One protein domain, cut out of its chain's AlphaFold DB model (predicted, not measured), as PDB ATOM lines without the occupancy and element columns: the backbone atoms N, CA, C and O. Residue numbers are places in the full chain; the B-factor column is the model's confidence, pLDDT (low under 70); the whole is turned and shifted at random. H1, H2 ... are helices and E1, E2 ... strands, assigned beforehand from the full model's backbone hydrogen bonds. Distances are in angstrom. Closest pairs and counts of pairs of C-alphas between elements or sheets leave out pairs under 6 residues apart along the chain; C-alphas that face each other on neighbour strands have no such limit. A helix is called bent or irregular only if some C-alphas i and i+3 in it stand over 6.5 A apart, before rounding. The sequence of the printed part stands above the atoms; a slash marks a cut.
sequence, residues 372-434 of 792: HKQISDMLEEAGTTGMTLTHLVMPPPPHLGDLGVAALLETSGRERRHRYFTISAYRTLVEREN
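This is residues 372 to 434 of the 792 residues of the protein "Transcription factor tau subunit sfc3" of Lentinula edodes (UniProt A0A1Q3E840). A two-stranded hairpin, E1 and E2, has two helices at its root: H1 packs on E2, and H2, which follows E2 directly, packs on E1. The helices run nearly parallel, the later part of H1 meeting H2, while a long loop swings from H1 round to the start of E1 and the hairpin's tip, residues 411 to 416, sticks out. The printed part has 63 residues, with two named helices and two named strands in the order H1, E1, E2, H2; the sheet has the order E1 - E2 and is antiparallel, and the class is mixed, helices and strands. The whole is compact, with a radius of gyration of the C-alphas of 11.7 A and spans of 37 by 27 by 18 A.

H1, residues 372 to 385, comes closest to E2, residues 415 to 422, at the C-alphas of Leu 379 and Phe 421, 5.9 A apart. With its residues 380 to 384 alone, H1 touches H2, residues 423 to 432; the closest C-alphas are those of Thr 384 and Ala 425, 5.3 A apart. These helices run the same way at a shallow tilt of 4 degrees, though the line of H1 is a rough one. E1, residues 405 to 412, and E2 form an antiparallel hairpin, with 154 degrees between their directions. C-alphas 407 and 420 face each other at 4.6 A; N 406 and O 421, at 2.8 A, and N 417 and O 410, at 2.9 A, are within hydrogen-bond range. The closest C-alphas of E1 and H2 are those of Ala 406 and Ile 423, 5.4 A apart. In H2 every O i to N i+4 pair is within hydrogen-bond range; in H1, 8 of 10 are.

H1 begins with C-alpha 372 at (117.400, 139.671, 46.773) and measures 19.3 A from first to last C-alpha. It is irregular: C-alphas 381 and 384 are 9.1 A apart. E1 measures 21.3 A, from C-alpha 405 at (119.242, 136.776, 36.430) to C-alpha 412. E2 measures 22.9 A. H2 measures 14.1 A and ends with C-alpha 432 at (109.823, 127.447, 23.198).

The two C-alphas farthest apart are those of His 399 and Arg 414, at 38.5 A. The printed part has no cut. The link from H1 to E1, residues 386 to 404, is long; the links from E1 to E2 and from E2 to H2 are tight. The mean pLDDT of the printed part is 83.0, and residues 389 to 394 are under 70.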
ATOM      1  N   HIS A 372     116.981 140.658  47.768       70.50
ATOM      2  CA  HIS A 372     117.400 139.671  46.773       70.50
ATOM      3  C   HIS A 372     116.417 138.503  46.669       70.50
ATOM      4  O   HIS A 372     115.946 138.231  45.569       70.50
ATOM      5  N   LYS A 373     116.053 137.859  47.791       77.50
ATOM      6  CA  LYS A 373     115.106 136.738  47.762       77.50
ATOM      7  C   LYS A 373     113.730 137.174  47.259       77.50
ATOM      8  O   LYS A 373     113.218 136.538  46.354       77.50
ATOM      9  N   GLN A 374     113.183 138.289  47.745       78.88
ATOM     10  CA  GLN A 374     111.890 138.799  47.258       78.88
ATOM     11  C   GLN A 374     111.867 138.996  45.736       78.88
ATOM     12  O   GLN A 374     110.849 138.778  45.089       78.88
ATOM     13  N   ILE A 375     112.994 139.417  45.160       78.81
ATOM     14  CA  ILE A 375     113.129 139.614  43.721       78.81
ATOM     15  C   ILE A 375     113.302 138.284  42.975       78.81
ATOM     16  O   ILE A 375     112.747 138.150  41.889       78.81
ATOM     17  N   SER A 376     114.022 137.309  43.536       78.19
ATOM     18  CA  SER A 376     114.055 135.940  43.004       78.19
ATOM     19  C   SER A 376     112.657 135.316  43.010       78.19
ATOM     20  O   SER A 376     112.216 134.882  41.952       78.19
ATOM     21  N   ASP A 377     111.934 135.392  44.135       82.00
ATOM     22  CA  ASP A 377     110.544 134.932  44.272       82.00
ATOM     23  C   ASP A 377     109.652 135.553  43.162       82.00
ATOM     24  O   ASP A 377     108.912 134.851  42.477       82.00
ATOM     25  N   MET A 378     109.765 136.871  42.915       80.00
ATOM     26  CA  MET A 378     109.007 137.573  41.860       80.00
ATOM     27  C   MET A 378     109.447 137.232  40.423       80.00
ATOM     28  O   MET A 378     108.632 137.297  39.503       80.00
ATOM     29  N   LEU A 379     110.726 136.915  40.191       80.75
ATOM     30  CA  LEU A 379     111.225 136.495  38.873       80.75
ATOM     31  C   LEU A 379     110.830 135.048  38.551       80.75
ATOM     32  O   LEU A 379     110.573 134.739  37.388       80.75
ATOM     33  N   GLU A 380     110.750 134.192  39.569       82.69
ATOM     34  CA  GLU A 380     110.222 132.833  39.479       82.69
ATOM     35  C   GLU A 380     108.712 132.857  39.182       82.69
ATOM     36  O   GLU A 380     108.278 132.261  38.196       82.69
ATOM     37  N   GLU A 381     107.929 133.648  39.930       85.19
ATOM     38  CA  GLU A 381     106.484 133.842  39.701       85.19
ATOM     39  C   GLU A 381     106.177 134.424  38.304       85.19
ATOM     40  O   GLU A 381     105.223 134.006  37.643       85.19
ATOM     41  N   ALA A 382     107.006 135.348  37.800       81.94
ATOM     42  CA  ALA A 382     106.863 135.894  36.446       81.94
ATOM     43  C   ALA A 382     107.183 134.874  35.330       81.94
ATOM     44  O   ALA A 382     106.716 135.034  34.191       81.94
ATOM     45  N   GLY A 383     107.990 133.851  35.634       85.75
ATOM     46  CA  GLY A 383     108.386 132.771  34.733       85.75
ATOM     47  C   GLY A 383     108.795 133.254  33.337       85.75
ATOM     48  O   GLY A 383     109.553 134.209  33.166       85.75
ATOM     49  N   THR A 384     108.242 132.620  32.299       81.94
ATOM     50  CA  THR A 384     108.529 132.958  30.886       81.94
ATOM     51  C   THR A 384     107.944 134.297  30.400       81.94
ATOM     52  O   THR A 384     108.051 134.609  29.214       81.94
ATOM     53  N   THR A 385     107.330 135.104  31.273       80.94
ATOM     54  CA  THR A 385     106.877 136.472  30.944       80.94
ATOM     55  C   THR A 385     108.010 137.489  31.120       80.94
ATOM     56  O   THR A 385     108.157 138.411  30.305       80.94
ATOM     57  N   GLY A 386     108.827 137.278  32.159       73.69
ATOM     58  CA  GLY A 386     109.895 138.171  32.610       73.69
ATOM     59  C   GLY A 386     109.393 139.446  33.301       73.69
ATOM     60  O   GLY A 386     108.247 139.863  33.135       73.69
ATOM     61  N   MET A 387     110.278 140.099  34.055       78.38
ATOM     62  CA  MET A 387     110.019 141.380  34.733       78.38
ATOM     63  C   MET A 387     111.039 142.449  34.302       78.38
ATOM     64  O   MET A 387     112.059 142.132  33.702       78.38
ATOM     65  N   THR A 388     110.790 143.734  34.572       70.81
ATOM     66  CA  THR A 388     111.701 144.845  34.225       70.81
ATOM     67  C   THR A 388     112.252 145.515  35.491       70.81
ATOM     68  O   THR A 388     111.487 146.193  36.178       70.81
ATOM     69  N   LEU A 389     113.549 145.376  35.817       66.69
ATOM     70  CA  LEU A 389     114.126 145.992  37.027       66.69
ATOM     71  C   LEU A 389     115.577 146.485  36.860       66.69
ATOM     72  O   LEU A 389     116.452 145.769  36.392       66.69
ATOM     73  N   THR A 390     115.851 147.715  37.298       48.59
ATOM     74  CA  THR A 390     117.046 148.490  36.902       48.59
ATOM     75  C   THR A 390     118.315 148.271  37.748       48.59
ATOM     76  O   THR A 390     119.285 149.002  37.559       48.59
ATOM     77  N   HIS A 391     118.332 147.336  38.709       46.53
ATOM     78  CA  HIS A 391     119.364 147.294  39.768       46.53
ATOM     79  C   HIS A 391     119.894 145.895  40.165       46.53
ATOM     80  O   HIS A 391     120.500 145.755  41.225       46.53
ATOM     81  N   LEU A 392     119.711 144.860  39.338       55.09
ATOM     82  CA  LEU A 392     120.098 143.479  39.677       55.09
ATOM     83  C   LEU A 392     121.374 143.023  38.970       55.09
ATOM     84  O   LEU A 392     121.320 142.601  37.818       55.09
ATOM     85  N   VAL A 393     122.514 143.084  39.668       51.88
ATOM     86  CA  VAL A 393     123.792 142.530  39.183       51.88
ATOM     87  C   VAL A 393     124.630 141.966  40.342       51.88
ATOM     88  O   VAL A 393     125.579 142.598  40.797       51.88
ATOM     89  N   MET A 394     124.305 140.756  40.800       61.50
ATOM     90  CA  MET A 394     125.280 139.836  41.409       61.50
ATOM     91  C   MET A 394     125.036 138.428  40.845       61.50
ATOM     92  O   MET A 394     123.871 138.051  40.706       61.50
ATOM     93  N   PRO A 395     126.083 137.656  40.499       73.69
ATOM     94  CA  PRO A 395     125.921 136.258  40.115       73.69
ATOM     95  C   PRO A 395     125.533 135.413  41.344       73.69
ATOM     96  O   PRO A 395     126.070 135.656  42.429       73.69
ATOM     97  N   PRO A 396     124.623 134.432  41.214       81.00
ATOM     98  CA  PRO A 396     124.313 133.509  42.301       81.00
ATOM     99  C   PRO A 396     125.457 132.498  42.522       81.00
ATOM    100  O   PRO A 396     126.272 132.274  41.621       81.00
ATOM    101  N   PRO A 397     125.501 131.823  43.685       83.19
ATOM    102  CA  PRO A 397     126.301 130.613  43.863       83.19
ATOM    103  C   PRO A 397     125.876 129.493  42.885       83.19
ATOM    104  O   PRO A 397     124.701 129.440  42.522       83.19
ATOM    105  N   PRO A 398     126.761 128.543  42.513       85.06
ATOM    106  CA  PRO A 398     126.472 127.547  41.466       85.06
ATOM    107  C   PRO A 398     125.226 126.675  41.700       85.06
ATOM    108  O   PRO A 398     124.523 126.342  40.752       85.06
ATOM    109  N   HIS A 399     124.918 126.346  42.957       85.19
ATOM    110  CA  HIS A 399     123.747 125.539  43.328       85.19
ATOM    111  C   HIS A 399     122.399 126.282  43.197       85.19
ATOM    112  O   HIS A 399     121.345 125.654  43.258       85.19
ATOM    113  N   LEU A 400     122.443 127.604  42.981       87.75
ATOM    114  CA  LEU A 400     121.313 128.483  42.643       87.75
ATOM    115  C   LEU A 400     121.512 129.113  41.245       87.75
ATOM    116  O   LEU A 400     121.051 130.226  40.975       87.75
ATOM    117  N   GLY A 401     122.274 128.448  40.366       88.75
ATOM    118  CA  GLY A 401     122.613 128.941  39.025       88.75
ATOM    119  C   GLY A 401     121.401 129.111  38.100       88.75
ATOM    120  O   GLY A 401     121.441 129.914  37.169       88.75
ATOM    121  N   ASP A 402     120.305 128.415  38.388       91.50
ATOM    122  CA  ASP A 402     118.998 128.540  37.750       91.50
ATOM    123  C   ASP A 402     118.273 129.841  38.129       91.50
ATOM    124  O   ASP A 402     117.708 130.492  37.250       91.50
ATOM    125  N   LEU A 403     118.351 130.258  39.399       88.94
ATOM    126  CA  LEU A 403     117.796 131.515  39.922       88.94
ATOM    127  C   LEU A 403     118.609 132.758  39.513       88.94
ATOM    128  O   LEU A 403     118.229 133.887  39.835       88.94
ATOM    129  N   GLY A 404     119.728 132.577  38.806       89.06
ATOM    130  CA  GLY A 404     120.522 133.676  38.266       89.06
ATOM    131  C   GLY A 404     119.741 134.520  37.260       89.06
ATOM    132  O   GLY A 404     118.889 134.020  36.529       89.06
ATOM    133  N   VAL A 405     120.027 135.822  37.222       90.62
ATOM    134  CA  VAL A 405     119.242 136.776  36.430       90.62
ATOM    135  C   VAL A 405     119.774 136.868  34.995       90.62
ATOM    136  O   VAL A 405     120.817 137.476  34.741       90.62
ATOM    137  N   ALA A 406     119.025 136.311  34.045       91.50
ATOM    138  CA  ALA A 406     119.249 136.482  32.614       91.50
ATOM    139  C   ALA A 406     118.573 137.768  32.107       91.50
ATOM    140  O   ALA A 406     117.403 138.012  32.406       91.50
ATOM    141  N   ALA A 407     119.284 138.591  31.327       90.62
ATOM    142  CA  ALA A 407     118.783 139.876  30.826       90.62
ATOM    143  C   ALA A 407     118.688 139.900  29.290       90.62
ATOM    144  O   ALA A 407     119.700 139.826  28.593       90.62
ATOM    145  N   LEU A 408     117.476 140.071  28.758       90.06
ATOM    146  CA  LEU A 408     117.183 140.136  27.324       90.06
ATOM    147  C   LEU A 408     116.785 141.563  26.913       90.06
ATOM    148  O   LEU A 408     115.923 142.182  27.540       90.06
ATOM    149  N   LEU A 409     117.383 142.080  25.836       88.75
ATOM    150  CA  LEU A 409     117.028 143.379  25.257       88.75
ATOM    151  C   LEU A 409     115.993 143.210  24.133       88.75
ATOM    152  O   LEU A 409     116.343 142.927  22.991       88.75
ATOM    153  N   GLU A 410     114.723 143.431  24.452       86.38
ATOM    154  CA  GLU A 410     113.612 143.414  23.498       86.38
ATOM    155  C   GLU A 410     113.462 144.774  22.788       86.38
ATOM    156  O   GLU A 410     113.559 145.841  23.405       86.38
ATOM    157  N   THR A 411     113.170 144.753  21.483       84.69
ATOM    158  CA  THR A 411     112.889 145.946  20.670       84.69
ATOM    159  C   THR A 411     111.418 145.998  20.245       84.69
ATOM    160  O   THR A 411     111.014 145.454  19.221       84.69
ATOM    161  N   SER A 412     110.590 146.714  21.010       79.62
ATOM    162  CA  SER A 412     109.173 146.907  20.679       79.62
ATOM    163  C   SER A 412     108.992 148.178  19.837       79.62
ATOM    164  O   SER A 412     108.887 149.300  20.343       79.62
ATOM    165  N   GLY A 413     109.025 148.020  18.510       90.19
ATOM    166  CA  GLY A 413     108.907 149.122  17.551       90.19
ATOM    167  C   GLY A 413     110.098 150.087  17.605       90.19
ATOM    168  O   GLY A 413     111.139 149.829  17.006       90.19
ATOM    169  N   ARG A 414     109.942 151.227  18.292       84.38
ATOM    170  CA  ARG A 414     111.036 152.192  18.554       84.38
ATOM    171  C   ARG A 414     111.559 152.147  19.990       84.38
ATOM    172  O   ARG A 414     112.553 152.806  20.283       84.38
ATOM    173  N   GLU A 415     110.892 151.418  20.878       73.50
ATOM    174  CA  GLU A 415     111.264 151.319  22.284       73.50
ATOM    175  C   GLU A 415     112.223 150.140  22.502       73.50
ATOM    176  O   GLU A 415     112.082 149.088  21.878       73.50
ATOM    177  N   ARG A 416     113.204 150.317  23.390       87.88
ATOM    178  CA  ARG A 416     114.130 149.264  23.823       87.88
ATOM    179  C   ARG A 416     113.845 148.951  25.286       87.88
ATOM    180  O   ARG A 416     113.920 149.861  26.108       87.88
ATOM    181  N   ARG A 417     113.524 147.698  25.605       85.00
ATOM    182  CA  ARG A 417     113.173 147.248  26.959       85.00
ATOM    183  C   ARG A 417     114.105 146.127  27.396       85.00
ATOM    184  O   ARG A 417     114.309 145.174  26.654       85.00
ATOM    185  N   HIS A 418     114.641 146.224  28.608       86.75
ATOM    186  CA  HIS A 418     115.314 145.098  29.250       86.75
ATOM    187  C   HIS A 418     114.269 144.270  30.002       86.75
ATOM    188  O   HIS A 418     113.689 144.765  30.971       86.75
ATOM    189  N   ARG A 419     114.033 143.033  29.556       87.12
ATOM    190  CA  ARG A 419     113.343 142.012  30.353       87.12
ATOM    191  C   ARG A 419     114.376 141.174  31.096       87.12
ATOM    192  O   ARG A 419     115.446 140.889  30.563       87.12
ATOM    193  N   TYR A 420     114.029 140.775  32.306       90.06
ATOM    194  CA  TYR A 420     114.836 139.955  33.192       90.06
ATOM    195  C   TYR A 420     114.058 138.681  33.521       90.06
ATOM    196  O   TYR A 420     112.847 138.733  33.746       90.06
ATOM    197  N   PHE A 421     114.760 137.555  33.530       91.56
ATOM    198  CA  PHE A 421     114.237 136.207  33.753       91.56
ATOM    199  C   PHE A 421     115.171 135.465  34.717       91.56
ATOM    200  O   PHE A 421     116.338 135.841  34.844       91.56
ATOM    201  N   THR A 422     114.710 134.380  35.338       93.31
ATOM    202  CA  THR A 422     115.632 133.354  35.853       93.31
ATOM    203  C   THR A 422     116.318 132.643  34.675       93.31
ATOM    204  O   THR A 422     115.770 132.591  33.570       93.31
ATOM    205  N   ILE A 423     117.516 132.089  34.865       93.62
ATOM    206  CA  ILE A 423     118.233 131.332  33.822       93.62
ATOM    207  C   ILE A 423     117.447 130.074  33.419       93.62
ATOM    208  O   ILE A 423     117.432 129.727  32.236       93.62
ATOM    209  N   SER A 424     116.725 129.446  34.354       93.88
ATOM    210  CA  SER A 424     115.779 128.362  34.054       93.88
ATOM    211  C   SER A 424     114.652 128.820  33.118       93.88
ATOM    212  O   SER A 424     114.519 128.281  32.016       93.88
ATOM    213  N   ALA A 425     113.901 129.867  33.481       93.62
ATOM    214  CA  ALA A 425     112.814 130.392  32.651       93.62
ATOM    215  C   ALA A 425     113.311 130.936  31.301       93.62
ATOM    216  O   ALA A 425     112.612 130.816  30.292       93.62
ATOM    217  N   TYR A 426     114.525 131.497  31.259       94.31
ATOM    218  CA  TYR A 426     115.155 131.951  30.023       94.31
ATOM    219  C   TYR A 426     115.463 130.788  29.071       94.31
ATOM    220  O   TYR A 426     115.156 130.886  27.885       94.31
ATOM    221  N   ARG A 427     115.994 129.661  29.570       93.69
ATOM    222  CA  ARG A 427     116.206 128.453  28.750       93.69
ATOM    223  C   ARG A 427     114.887 127.906  28.206       93.69
ATOM    224  O   ARG A 427     114.791 127.678  27.003       93.69
ATOM    225  N   THR A 428     113.851 127.806  29.042       94.31
ATOM    226  CA  THR A 428     112.506 127.392  28.601       94.31
ATOM    227  C   THR A 428     111.933 128.323  27.527       94.31
ATOM    228  O   THR A 428     111.320 127.850  26.572       94.31
ATOM    229  N   LEU A 429     112.144 129.640  27.641       93.12
ATOM    230  CA  LEU A 429     111.720 130.614  26.631       93.12
ATOM    231  C   LEU A 429     112.489 130.445  25.313       93.12
ATOM    232  O   LEU A 429     111.868 130.383  24.255       93.12
ATOM    233  N   VAL A 430     113.819 130.320  25.374       93.56
ATOM    234  CA  VAL A 430     114.687 130.109  24.202       93.56
ATOM    235  C   VAL A 430     114.299 128.843  23.438       93.56
ATOM    236  O   VAL A 430     114.247 128.865  22.210       93.56
ATOM    237  N   GLU A 431     113.977 127.759  24.144       92.50
ATOM    238  CA  GLU A 431     113.559 126.494  23.531       92.50
ATOM    239  C   GLU A 431     112.126 126.549  22.986       92.50
ATOM    240  O   GLU A 431     111.881 126.067  21.881       92.50
ATOM    241  N   ARG A 432     111.194 127.210  23.686       94.19
ATOM    242  CA  ARG A 432     109.823 127.447  23.198       94.19
ATOM    243  C   ARG A 432     109.791 128.276  21.913       94.19
ATOM    244  O   ARG A 432     108.982 128.012  21.028       94.19
ATOM    245  N   GLU A 433     110.629 129.305  21.831       93.31
ATOM    246  CA  GLU A 433     110.623 130.291  20.742       93.31
ATOM    247  C   GLU A 433     111.675 129.998  19.657       93.31
ATOM    248  O   GLU A 433     111.789 130.756  18.697       93.31
ATOM    249  N   ASN A 434     112.402 128.875  19.771       91.88
ATOM    250  CA  ASN A 434     113.489 128.459  18.873       91.88
ATOM    251  C   ASN A 434     114.537 129.565  18.637       91.88
ATOM    252  O   ASN A 434     115.028 129.764  17.524       91.88
TER     253      ASN A 434